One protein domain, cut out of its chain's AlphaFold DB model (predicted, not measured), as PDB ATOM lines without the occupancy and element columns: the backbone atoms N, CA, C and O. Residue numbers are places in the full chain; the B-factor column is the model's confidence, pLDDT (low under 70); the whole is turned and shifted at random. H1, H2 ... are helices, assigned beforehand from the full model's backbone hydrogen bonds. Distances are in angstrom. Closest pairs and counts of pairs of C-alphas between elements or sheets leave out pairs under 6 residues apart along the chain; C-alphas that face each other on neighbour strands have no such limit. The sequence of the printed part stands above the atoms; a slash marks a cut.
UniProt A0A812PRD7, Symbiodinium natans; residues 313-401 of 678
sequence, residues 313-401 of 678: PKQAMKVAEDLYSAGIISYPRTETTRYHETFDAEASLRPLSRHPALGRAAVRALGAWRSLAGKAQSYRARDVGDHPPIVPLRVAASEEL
ATOM      1  N   PRO A 313     301.793 291.724  84.210       95.38
ATOM      2  CA  PRO A 313     301.899 290.277  84.000       95.38
ATOM      3  C   PRO A 313     300.573 289.516  84.150       95.38
ATOM      4  O   PRO A 313     300.232 288.699  83.298       95.38
ATOM      5  N   LYS A 314     299.773 289.823  85.183       95.25
ATOM      6  CA  LYS A 314     298.467 289.173  85.401       95.25
ATOM      7  C   LYS A 314     297.462 289.490  84.295       95.25
ATOM      8  O   LYS A 314     296.733 288.610  83.850       95.25
ATOM      9  N   GLN A 315     297.440 290.738  83.832       95.31
ATOM     10  CA  GLN A 315     296.581 291.151  82.725       95.31
ATOM     11  C   GLN A 315     297.012 290.488  81.413       95.31
ATOM     12  O   GLN A 315     296.159 290.030  80.661       95.31
ATOM     13  N   ALA A 316     298.319 290.424  81.146       96.62
ATOM     14  CA  ALA A 316     298.864 289.779  79.958       96.62
ATOM     15  C   ALA A 316     298.511 288.285  79.913       96.62
ATOM     16  O   ALA A 316     298.003 287.829  78.893       96.62
ATOM     17  N   MET A 317     298.696 287.560  81.025       96.69
ATOM     18  CA  MET A 317     298.317 286.147  81.121       96.69
ATOM     19  C   MET A 317     296.814 285.948  80.904       96.69
ATOM     20  O   MET A 317     296.424 285.132  80.079       96.69
ATOM     21  N   LYS A 318     295.967 286.767  81.545       95.44
ATOM     22  CA  LYS A 318     294.513 286.673  81.368       95.44
ATOM     23  C   LYS A 318     294.083 286.875  79.910       95.44
ATOM     24  O   LYS A 318     293.266 286.126  79.392       95.44
ATOM     25  N   VAL A 319     294.651 287.875  79.236       96.19
ATOM     26  CA  VAL A 319     294.372 288.123  77.814       96.19
ATOM     27  C   VAL A 319     294.865 286.962  76.946       96.19
ATOM     28  O   VAL A 319     294.190 286.603  75.987       96.19
ATOM     29  N   ALA A 320     296.015 286.368  77.266       96.94
ATOM     30  CA  ALA A 320     296.526 285.207  76.545       96.94
ATOM     31  C   ALA A 320     295.614 283.978  76.718       96.94
ATOM     32  O   ALA A 320     295.292 283.323  75.733       96.94
ATOM     33  N   GLU A 321     295.137 283.712  77.936       94.19
ATOM     34  CA  GLU A 321     294.163 282.649  78.225       94.19
ATOM     35  C   GLU A 321     292.851 282.859  77.461       94.19
ATOM     36  O   GLU A 321     292.302 281.909  76.906       94.19
ATOM     37  N   ASP A 322     292.368 284.101  77.367       92.56
ATOM     38  CA  ASP A 322     291.160 284.423  76.599       92.56
ATOM     39  C   ASP A 322     291.369 284.175  75.088       92.56
ATOM     40  O   ASP A 322     290.480 283.656  74.413       92.56
ATOM     41  N   LEU A 323     292.553 284.500  74.549       94.56
ATOM     42  CA  LEU A 323     292.909 284.210  73.152       94.56
ATOM     43  C   LEU A 323     293.043 282.700  72.895       94.56
ATOM     44  O   LEU A 323     292.606 282.217  71.850       94.56
ATOM     45  N   TYR A 324     293.632 281.958  73.832       94.25
ATOM     46  CA  TYR A 324     293.723 280.501  73.772       94.25
ATOM     47  C   TYR A 324     292.341 279.850  73.794       94.25
ATOM     48  O   TYR A 324     292.036 279.035  72.927       94.25
ATOM     49  N   SER A 325     291.479 280.285  74.717       89.31
ATOM     50  CA  SER A 325     290.107 279.782  74.860       89.31
ATOM     51  C   SER A 325     289.269 280.016  73.600       89.31
ATOM     52  O   SER A 325     288.368 279.243  73.314       89.31
ATOM     53  N   ALA A 326     289.586 281.056  72.821       88.75
ATOM     54  CA  ALA A 326     288.979 281.339  71.518       88.75
ATOM     55  C   ALA A 326     289.648 280.593  70.338       88.75
ATOM     56  O   ALA A 326     289.357 280.878  69.172       88.75
ATOM     57  N   GLY A 327     290.609 279.703  70.602       90.62
ATOM     58  CA  GLY A 327     291.370 278.972  69.584       90.62
ATOM     59  C   GLY A 327     292.220 279.871  68.680       90.62
ATOM     60  O   GLY A 327     292.428 279.551  67.509       90.62
ATOM     61  N   ILE A 328     292.652 281.040  69.170       93.31
ATOM     62  CA  ILE A 328     293.437 282.017  68.394       93.31
ATOM     63  C   ILE A 328     294.940 281.759  68.538       93.31
ATOM     64  O   ILE A 328     295.676 281.898  67.557       93.31
ATOM     65  N   ILE A 329     295.393 281.390  69.738       96.44
ATOM     66  CA  ILE A 329     296.793 281.055  70.036       96.44
ATOM     67  C   ILE A 329     296.897 279.686  70.716       96.44
ATOM     68  O   ILE A 329     295.909 279.208  71.275       96.44
ATOM     69  N   SER A 330     298.075 279.061  70.670       96.06
ATOM     70  CA  SER A 330     298.372 277.871  71.480       96.06
ATOM     71  C   SER A 330     298.405 278.201  72.976       96.06
ATOM     72  O   SER A 330     298.389 279.371  73.374       96.06
ATOM     73  N   TYR A 331     298.419 277.162  73.810       96.44
ATOM     74  CA  TYR A 331     298.358 277.299  75.259       96.44
ATOM     75  C   TYR A 331     299.459 278.235  75.798       96.44
ATOM     76  O   TYR A 331     300.640 278.027  75.515       96.44
ATOM     77  N   PRO A 332     299.109 279.294  76.556       97.06
ATOM     78  CA  PRO A 332     300.034 280.386  76.848       97.06
ATOM     79  C   PRO A 332     300.902 280.156  78.092       97.06
ATOM     80  O   PRO A 332     301.627 281.067  78.495       97.06
ATOM     81  N   ARG A 333     300.815 278.973  78.713       95.88
ATOM     82  CA  ARG A 333     301.610 278.570  79.878       95.88
ATOM     83  C   ARG A 333     302.572 277.455  79.476       95.88
ATOM     84  O   ARG A 333     302.313 276.278  79.683       95.88
ATOM     85  N   THR A 334     303.666 277.867  78.853       94.88
ATOM     86  CA  THR A 334     304.768 277.007  78.413       94.88
ATOM     87  C   THR A 334     306.124 277.623  78.752       94.88
ATOM     88  O   THR A 334     306.292 278.851  78.694       94.88
ATOM     89  N   GLU A 335     307.101 276.792  79.093       93.31
ATOM     90  CA  GLU A 335     308.516 277.160  79.195       93.31
ATOM     91  C   GLU A 335     309.293 276.825  77.910       93.31
ATOM     92  O   GLU A 335     310.347 277.421  77.646       93.31
ATOM     93  N   THR A 336     308.743 275.938  77.078       94.62
ATOM     94  CA  THR A 336     309.324 275.491  75.814       94.62
ATOM     95  C   THR A 336     309.443 276.633  74.807       94.62
ATOM     96  O   THR A 336     308.557 277.456  74.586       94.62
ATOM     97  N   THR A 337     310.601 276.673  74.155       95.56
ATOM     98  CA  THR A 337     310.953 277.641  73.105       95.56
ATOM     99  C   THR A 337     311.333 276.955  71.789       95.56
ATOM    100  O   THR A 337     311.610 277.632  70.794       95.56
ATOM    101  N   ARG A 338     311.367 275.616  71.778       93.88
ATOM    102  CA  ARG A 338     311.636 274.759  70.619       93.88
ATOM    103  C   ARG A 338     310.319 274.285  70.015       93.88
ATOM    104  O   ARG A 338     309.446 273.824  70.734       93.88
ATOM    105  N   TYR A 339     310.167 274.395  68.702       91.06
ATOM    106  CA  TYR A 339     309.029 273.786  68.015       91.06
ATOM    107  C   TYR A 339     309.277 272.276  67.887       91.06
ATOM    108  O   TYR A 339     310.410 271.847  67.664       91.06
ATOM    109  N   HIS A 340     308.245 271.447  68.006       86.00
ATOM    110  CA  HIS A 340     308.403 270.012  67.762       86.00
ATOM    111  C   HIS A 340     308.713 269.741  66.274       86.00
ATOM    112  O   HIS A 340     308.354 270.539  65.411       86.00
ATOM    113  N   GLU A 341     309.366 268.621  65.942       81.00
ATOM    114  CA  GLU A 341     309.733 268.296  64.548       81.00
ATOM    115  C   GLU A 341     308.515 268.107  63.634       81.00
ATOM    116  O   GLU A 341     308.586 268.354  62.433       81.00
ATOM    117  N   THR A 342     307.383 267.713  64.216       81.62
ATOM    118  CA  THR A 342     306.099 267.559  63.517       81.62
ATOM    119  C   THR A 342     305.260 268.840  63.496       81.62
ATOM    120  O   THR A 342     304.113 268.804  63.054       81.62
ATOM    121  N   PHE A 343     305.786 269.967  63.989       85.56
ATOM    122  CA  PHE A 343     305.049 271.228  64.020       85.56
ATOM    123  C   PHE A 343     304.838 271.786  62.605       85.56
ATOM    124  O   PHE A 343     305.783 272.203  61.929       85.56
ATOM    125  N   ASP A 344     303.577 271.849  62.176       86.06
ATOM    126  CA  ASP A 344     303.190 272.440  60.897       86.06
ATOM    127  C   ASP A 344     303.093 273.970  61.002       86.06
ATOM    128  O   ASP A 344     302.032 274.557  61.239       86.06
ATOM    129  N   ALA A 345     304.227 274.646  60.808       88.44
ATOM    130  CA  ALA A 345     304.241 276.103  60.776       88.44
ATOM    131  C   ALA A 345     303.482 276.667  59.564       88.44
ATOM    132  O   ALA A 345     303.003 277.803  59.630       88.44
ATOM    133  N   GLU A 346     303.350 275.921  58.459       90.56
ATOM    134  CA  GLU A 346     302.656 276.400  57.260       90.56
ATOM    135  C   GLU A 346     301.170 276.644  57.531       90.56
ATOM    136  O   GLU A 346     300.649 277.679  57.094       90.56
ATOM    137  N   ALA A 347     300.521 275.783  58.322       88.38
ATOM    138  CA  ALA A 347     299.140 275.980  58.769       88.38
ATOM    139  C   ALA A 347     298.921 277.346  59.446       88.38
ATOM    140  O   ALA A 347     297.882 277.976  59.250       88.38
ATOM    141  N   SER A 348     299.927 277.846  60.170       89.31
ATOM    142  CA  SER A 348     299.882 279.137  60.873       89.31
ATOM    143  C   SER A 348     300.365 280.314  60.006       89.31
ATOM    144  O   SER A 348     299.803 281.411  60.041       89.31
ATOM    145  N   LEU A 349     301.396 280.107  59.179       92.56
ATOM    146  CA  LEU A 349     302.016 281.141  58.337       92.56
ATOM    147  C   LEU A 349     301.165 281.503  57.114       92.56
ATOM    148  O   LEU A 349     301.062 282.678  56.742       92.56
ATOM    149  N   ARG A 350     300.547 280.509  56.470       92.88
ATOM    150  CA  ARG A 350     299.785 280.713  55.234       92.88
ATOM    151  C   ARG A 350     298.583 281.642  55.439       92.88
ATOM    152  O   ARG A 350     298.434 282.555  54.624       92.88
ATOM    153  N   PRO A 351     297.761 281.518  56.497       91.00
ATOM    154  CA  PRO A 351     296.697 282.483  56.771       91.00
ATOM    155  C   PRO A 351     297.215 283.917  56.973       91.00
ATOM    156  O   PRO A 351     296.629 284.864  56.443       91.00
ATOM    157  N   LEU A 352     298.354 284.084  57.658       92.56
ATOM    158  CA  LEU A 352     298.959 285.397  57.915       92.56
ATOM    159  C   LEU A 352     299.459 286.097  56.642       92.56
ATOM    160  O   LEU A 352     299.554 287.324  56.632       92.56
ATOM    161  N   SER A 353     299.723 285.364  55.552       91.56
ATOM    162  CA  SER A 353     300.152 285.936  54.259       91.56
ATOM    163  C   SER A 353     299.170 286.957  53.672       91.56
ATOM    164  O   SER A 353     299.580 287.851  52.933       91.56
ATOM    165  N   ARG A 354     297.886 286.860  54.036       88.31
ATOM    166  CA  ARG A 354     296.821 287.768  53.584       88.31
ATOM    167  C   ARG A 354     296.611 288.962  54.516       88.31
ATOM    168  O   ARG A 354     295.824 289.848  54.199       88.31
ATOM    169  N   HIS A 355     297.280 288.994  55.666       88.62
ATOM    170  CA  HIS A 355     297.095 290.054  56.647       88.62
ATOM    171  C   HIS A 355     297.708 291.375  56.142       88.62
ATOM    172  O   HIS A 355     298.887 291.376  55.777       88.62
ATOM    173  N   PRO A 356     296.998 292.521  56.180       87.12
ATOM    174  CA  PRO A 356     297.482 293.771  55.583       87.12
ATOM    175  C   PRO A 356     298.852 294.227  56.104       87.12
ATOM    176  O   PRO A 356     299.718 294.628  55.329       87.12
ATOM    177  N   ALA A 357     299.074 294.121  57.418       87.94
ATOM    178  CA  ALA A 357     300.313 294.574  58.055       87.94
ATOM    179  C   ALA A 357     301.413 293.499  58.134       87.94
ATOM    180  O   ALA A 357     302.588 293.833  58.267       87.94
ATOM    181  N   LEU A 358     301.048 292.213  58.076       91.44
ATOM    182  CA  LEU A 358     301.963 291.095  58.362       91.44
ATOM    183  C   LEU A 358     302.268 290.251  57.120       91.44
ATOM    184  O   LEU A 358     303.270 289.542  57.098       91.44
ATOM    185  N   GLY A 359     301.459 290.368  56.065       92.75
ATOM    186  CA  GLY A 359     301.475 289.481  54.906       92.75
ATOM    187  C   GLY A 359     302.830 289.393  54.221       92.75
ATOM    188  O   GLY A 359     303.313 288.300  53.949       92.75
ATOM    189  N   ARG A 360     303.519 290.527  54.043       92.19
ATOM    190  CA  ARG A 360     304.869 290.543  53.453       92.19
ATOM    191  C   ARG A 360     305.888 289.756  54.281       92.19
ATOM    192  O   ARG A 360     306.730 289.069  53.714       92.19
ATOM    193  N   ALA A 361     305.854 289.886  55.608       93.50
ATOM    194  CA  ALA A 361     306.743 289.135  56.495       93.50
ATOM    195  C   ALA A 361     306.339 287.652  56.551       93.50
ATOM    196  O   ALA A 361     307.206 286.789  56.504       93.50
ATOM    197  N   ALA A 362     305.038 287.357  56.548       94.56
ATOM    198  CA  ALA A 362     304.507 285.998  56.537       94.56
ATOM    199  C   ALA A 362     304.853 285.220  55.260       94.56
ATOM    200  O   ALA A 362     305.258 284.067  55.353       94.56
ATOM    201  N   VAL A 363     304.780 285.843  54.078       94.81
ATOM    202  CA  VAL A 363     305.213 285.218  52.812       94.81
ATOM    203  C   VAL A 363     306.700 284.858  52.859       94.81
ATOM    204  O   VAL A 363     307.077 283.759  52.456       94.81
ATOM    205  N   ARG A 364     307.545 285.751  53.392       93.56
ATOM    206  CA  ARG A 364     308.981 285.477  53.551       93.56
ATOM    207  C   ARG A 364     309.258 284.384  54.577       93.56
ATOM    208  O   ARG A 364     310.036 283.486  54.283       93.56
ATOM    209  N   ALA A 365     308.595 284.423  55.730       92.88
ATOM    210  CA  ALA A 365     308.704 283.388  56.753       92.88
ATOM    211  C   ALA A 365     308.251 282.016  56.226       92.88
ATOM    212  O   ALA A 365     308.915 281.017  56.483       92.88
ATOM    213  N   LEU A 366     307.179 281.963  55.427       92.38
ATOM    214  CA  LEU A 366     306.714 280.736  54.774       92.38
ATOM    215  C   LEU A 366     307.744 280.196  53.773       92.38
ATOM    216  O   LEU A 366     308.032 279.002  53.773       92.38
ATOM    217  N   GLY A 367     308.322 281.068  52.942       91.94
ATOM    218  CA  GLY A 367     309.404 280.689  52.030       91.94
ATOM    219  C   GLY A 367     310.633 280.159  52.776       91.94
ATOM    220  O   GLY A 367     311.160 279.108  52.414       91.94
ATOM    221  N   ALA A 368     311.033 280.834  53.859       88.31
ATOM    222  CA  ALA A 368     312.136 280.409  54.715       88.31
ATOM    223  C   ALA A 368     311.859 279.036  55.346       88.31
ATOM    224  O   ALA A 368     312.660 278.119  55.185       88.31
ATOM    225  N   TRP A 369     310.696 278.848  55.975       87.00
ATOM    226  CA  TRP A 369     310.299 277.573  56.577       87.00
ATOM    227  C   TRP A 369     310.334 276.406  55.575       87.00
ATOM    228  O   TRP A 369     310.924 275.364  55.872       87.00
ATOM    229  N   ARG A 370     309.801 276.601  54.356       88.88
ATOM    230  CA  ARG A 370     309.844 275.592  53.280       88.88
ATOM    231  C   ARG A 370     311.270 275.267  52.847       88.88
ATOM    232  O   ARG A 370     311.605 274.098  52.690       88.88
ATOM    233  N   SER A 371     312.119 276.286  52.692       84.81
ATOM    234  CA  SER A 371     313.528 276.097  52.311       84.81
ATOM    235  C   SER A 371     314.329 275.316  53.360       84.81
ATOM    236  O   SER A 371     315.253 274.585  53.023       84.81
ATOM    237  N   LEU A 372     313.929 275.420  54.628       75.62
ATOM    238  CA  LEU A 372     314.529 274.716  55.759       75.62
ATOM    239  C   LEU A 372     313.918 273.323  55.989       75.62
ATOM    240  O   LEU A 372     314.238 272.686  56.995       75.62
ATOM    241  N   ALA A 373     313.015 272.873  55.106       70.81
ATOM    242  CA  ALA A 373     312.217 271.653  55.251       70.81
ATOM    243  C   ALA A 373     311.556 271.518  56.641       70.81
ATOM    244  O   ALA A 373     311.427 270.415  57.163       70.81
ATOM    245  N   GLY A 374     311.217 272.646  57.277       63.81
ATOM    246  CA  GLY A 374     310.669 272.702  58.635       63.81
ATOM    247  C   GLY A 374     311.634 272.362  59.781       63.81
ATOM    248  O   GLY A 374     311.218 272.373  60.937       63.81
ATOM    249  N   LYS A 375     312.921 272.095  59.512       64.25
ATOM    250  CA  LYS A 375     313.859 271.536  60.507       64.25
ATOM    251  C   LYS A 375     314.725 272.564  61.229       64.25
ATOM    252  O   LYS A 375     315.110 272.343  62.376       64.25
ATOM    253  N   ALA A 376     315.074 273.680  60.588       63.25
ATOM    254  CA  ALA A 376     316.044 274.600  61.178       63.25
ATOM    255  C   ALA A 376     315.395 275.545  62.200       63.25
ATOM    256  O   ALA A 376     314.745 276.538  61.865       63.25
ATOM    257  N   GLN A 377     315.650 275.259  63.470       72.62
ATOM    258  CA  GLN A 377     315.274 276.099  64.599       72.62
ATOM    259  C   GLN A 377     316.510 276.766  65.200       72.62
ATOM    260  O   GLN A 377     317.646 276.420  64.879       72.62
ATOM    261  N   SER A 378     316.298 277.760  66.059       76.06
ATOM    262  CA  SER A 378     317.406 278.378  66.783       76.06
ATOM    263  C   SER A 378     318.085 277.341  67.683       76.06
ATOM    264  O   SER A 378     317.411 276.676  68.465       76.06
ATOM    265  N   TYR A 379     319.416 277.248  67.638       77.31
ATOM    266  CA  TYR A 379     320.205 276.366  68.514       77.31
ATOM    267  C   TYR A 379     320.031 276.681  70.013       77.31
ATOM    268  O   TYR A 379     320.404 275.891  70.872       77.31
ATOM    269  N   ARG A 380     319.487 277.863  70.330       83.94
ATOM    270  CA  ARG A 380     319.197 278.323  71.694       83.94
ATOM    271  C   ARG A 380     317.851 277.827  72.212       83.94
ATOM    272  O   ARG A 380     317.564 278.018  73.391       83.94
ATOM    273  N   ALA A 381     317.015 277.286  71.331       89.75
ATOM    274  CA  ALA A 381     315.694 276.809  71.683       89.75
ATOM    275  C   ALA A 381     315.797 275.566  72.574       89.75
ATOM    276  O   ALA A 381     316.653 274.706  72.374       89.75
ATOM    277  N   ARG A 382     314.910 275.488  73.561       92.25
ATOM    278  CA  ARG A 382     314.832 274.407  74.544       92.25
ATOM    279  C   ARG A 382     313.438 273.809  74.528       92.25
ATOM    280  O   ARG A 382     312.463 274.551  74.410       92.25
ATOM    281  N   ASP A 383     313.383 272.494  74.641       90.88
ATOM    282  CA  ASP A 383     312.164 271.727  74.848       90.88
ATOM    283  C   ASP A 383     312.182 271.217  76.287       90.88
ATOM    284  O   ASP A 383     313.165 270.592  76.692       90.88
ATOM    285  N   VAL A 384     311.156 271.558  77.067       86.75
ATOM    286  CA  VAL A 384     311.015 271.074  78.448       86.75
ATOM    287  C   VAL A 384     309.965 269.967  78.569       86.75
ATOM    288  O   VAL A 384     309.746 269.467  79.669       86.75
ATOM    289  N   GLY A 385     309.336 269.571  77.456       84.56
ATOM    290  CA  GLY A 385     308.337 268.504  77.421       84.56
ATOM    291  C   GLY A 385     306.960 268.896  77.964       84.56
ATOM    292  O   GLY A 385     306.224 268.011  78.388       84.56
ATOM    293  N   ASP A 386     306.620 270.191  77.987       88.50
ATOM    294  CA  ASP A 386     305.299 270.686  78.396       88.50
ATOM    295  C   ASP A 386     304.358 270.879  77.188       88.50
ATOM    296  O   ASP A 386     303.676 269.956  76.752       88.50
ATOM    297  N   HIS A 387     304.356 272.070  76.603       92.69
ATOM    298  CA  HIS A 387     303.558 272.468  75.457       92.69
ATOM    299  C   HIS A 387     304.470 273.069  74.388       92.69
ATOM    300  O   HIS A 387     305.544 273.569  74.706       92.69
ATOM    301  N   PRO A 388     304.058 273.103  73.112       93.25
ATOM    302  CA  PRO A 388     304.760 273.874  72.097       93.25
ATOM    303  C   PRO A 388     304.828 275.369  72.458       93.25
ATOM    304  O   PRO A 388     303.991 275.857  73.220       93.25
ATOM    305  N   PRO A 389     305.748 276.132  71.838       96.69
ATOM    306  CA  PRO A 389     305.805 277.575  72.017       96.69
ATOM    307  C   PRO A 389     304.468 278.263  71.700       96.69
ATOM    308  O   PRO A 389     303.629 277.749  70.953       96.69
ATOM    309  N   ILE A 390     304.298 279.476  72.217       97.94
ATOM    310  CA  ILE A 390     303.098 280.292  72.024       97.94
ATOM    311  C   ILE A 390     303.052 280.792  70.571       97.94
ATOM    312  O   ILE A 390     303.854 281.640  70.168       97.94
ATOM    313  N   VAL A 391     302.107 280.277  69.782       96.12
ATOM    314  CA  VAL A 391     301.963 280.558  68.343       96.12
ATOM    315  C   VAL A 391     300.550 281.013  67.989       96.12
ATOM    316  O   VAL A 391     299.596 280.607  68.652       96.12
ATOM    317  N   PRO A 392     300.371 281.825  66.930       95.81
ATOM    318  CA  PRO A 392     299.051 282.066  66.362       95.81
ATOM    319  C   PRO A 392     298.575 280.826  65.596       95.81
ATOM    320  O   PRO A 392     299.275 280.348  64.713       95.81
ATOM    321  N   LEU A 393     297.368 280.347  65.882       92.06
ATOM    322  CA  LEU A 393     296.779 279.168  65.229       92.06
ATOM    323  C   LEU A 393     295.931 279.544  64.010       92.06
ATOM    324  O   LEU A 393     295.793 278.780  63.059       92.06
ATOM    325  N   ARG A 394     295.341 280.742  64.039       89.69
ATOM    326  CA  ARG A 394     294.524 281.300  62.958       89.69
ATOM    327  C   ARG A 394     294.574 282.820  62.968       89.69
ATOM    328  O   ARG A 394     294.978 283.439  63.954       89.69
ATOM    329  N   VAL A 395     294.117 283.424  61.874       89.62
ATOM    330  CA  VAL A 395     293.890 284.874  61.814       89.62
ATOM    331  C   VAL A 395     292.643 285.203  62.630       89.62
ATOM    332  O   VAL A 395     291.562 284.691  62.334       89.62
ATOM    333  N   ALA A 396     292.801 286.029  63.661       88.50
ATOM    334  CA  ALA A 396     291.683 286.534  64.449       88.50
ATOM    335  C   ALA A 396     290.950 287.652  63.695       88.50
ATOM    336  O   ALA A 396     291.582 288.557  63.143       88.50
ATOM    337  N   ALA A 397     289.619 287.607  63.693       85.19
ATOM    338  CA  ALA A 397     288.794 288.704  63.212       85.19
ATOM    339  C   ALA A 397     288.858 289.897  64.185       85.19
ATOM    340  O   ALA A 397     289.155 289.752  65.375       85.19
ATOM    341  N   SER A 398     288.571 291.101  63.687       82.06
ATOM    342  CA  SER A 398     288.680 292.325  64.497       82.06
ATOM    343  C   SER A 398     287.715 292.333  65.687       82.06
ATOM    344  O   SER A 398     288.026 292.919  66.725       82.06
ATOM    345  N   GLU A 399     286.573 291.664  65.535       82.06
ATOM    346  CA  GLU A 399     285.498 291.500  66.512       82.06
ATOM    347  C   GLU A 399     285.877 290.519  67.633       82.06
ATOM    348  O   GLU A 399     285.405 290.649  68.763       82.06
ATOM    349  N   GLU A 400     286.753 289.553  67.341       82.75
ATOM    350  CA  GLU A 400     287.268 288.586  68.318       82.75
ATOM    351  C   GLU A 400     288.318 289.235  69.231       82.75
ATOM    352  O   GLU A 400     288.409 288.930  70.420       82.75
ATOM    353  N   LEU A 401     289.052 290.225  68.715       87.75
ATOM    354  CA  LEU A 401     290.021 291.020  69.470       87.75
ATOM    355  C   LEU A 401     289.337 292.193  70.196       87.75
ATOM    356  O   LEU A 401     289.641 293.367  69.969       87.75
TER     357      LEU A 401
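What this domain is: This is residues 313 to 401 of the 678 residues of a protein of Symbiodinium natans (UniProt A0A812PRD7). This model has little regular structure: helix H1 lies alone at one end and the hairpin of H2 and H3 at the other, with two long loop stretches, residues 326 to 344 and 372 to 401, between and around them. The printed part has 89 residues, of which 34 are in the three named helices, H1, H2, H3 along the chain; it has no named strand, and its class is all helix. It is compact, with a radius of gyration of the C-alphas of 13.9 A, and spans 37 by 34 by 19 A.

How they stand to each other: Start at H1, residues 313 to 325, apart from both H2, residues 345 to 352, and H3, residues 359 to 371. H2 and H3, a helical hairpin, touch, their closest C-alphas being those of Leu 352 and Gly 359, 5.7 A apart. They run opposite ways at a shallow tilt of 20 degrees. Every O i to N i+4 pair is within hydrogen-bond range in H1 and H3, 2 of 4 in H2.

Where its parts are: Find C-alpha 313 at (301.899, 290.277, 84.000); H1 runs 18.2 A from there. H2 runs 11.1 A; H3 runs 18.2 A to C-alpha 371 at (313.528, 276.097, 52.311).

The domain as a whole: The printed part has no cut. The link H1 to H2 is long, 19 residues. Residues 374 to 376 have pLDDT under 70.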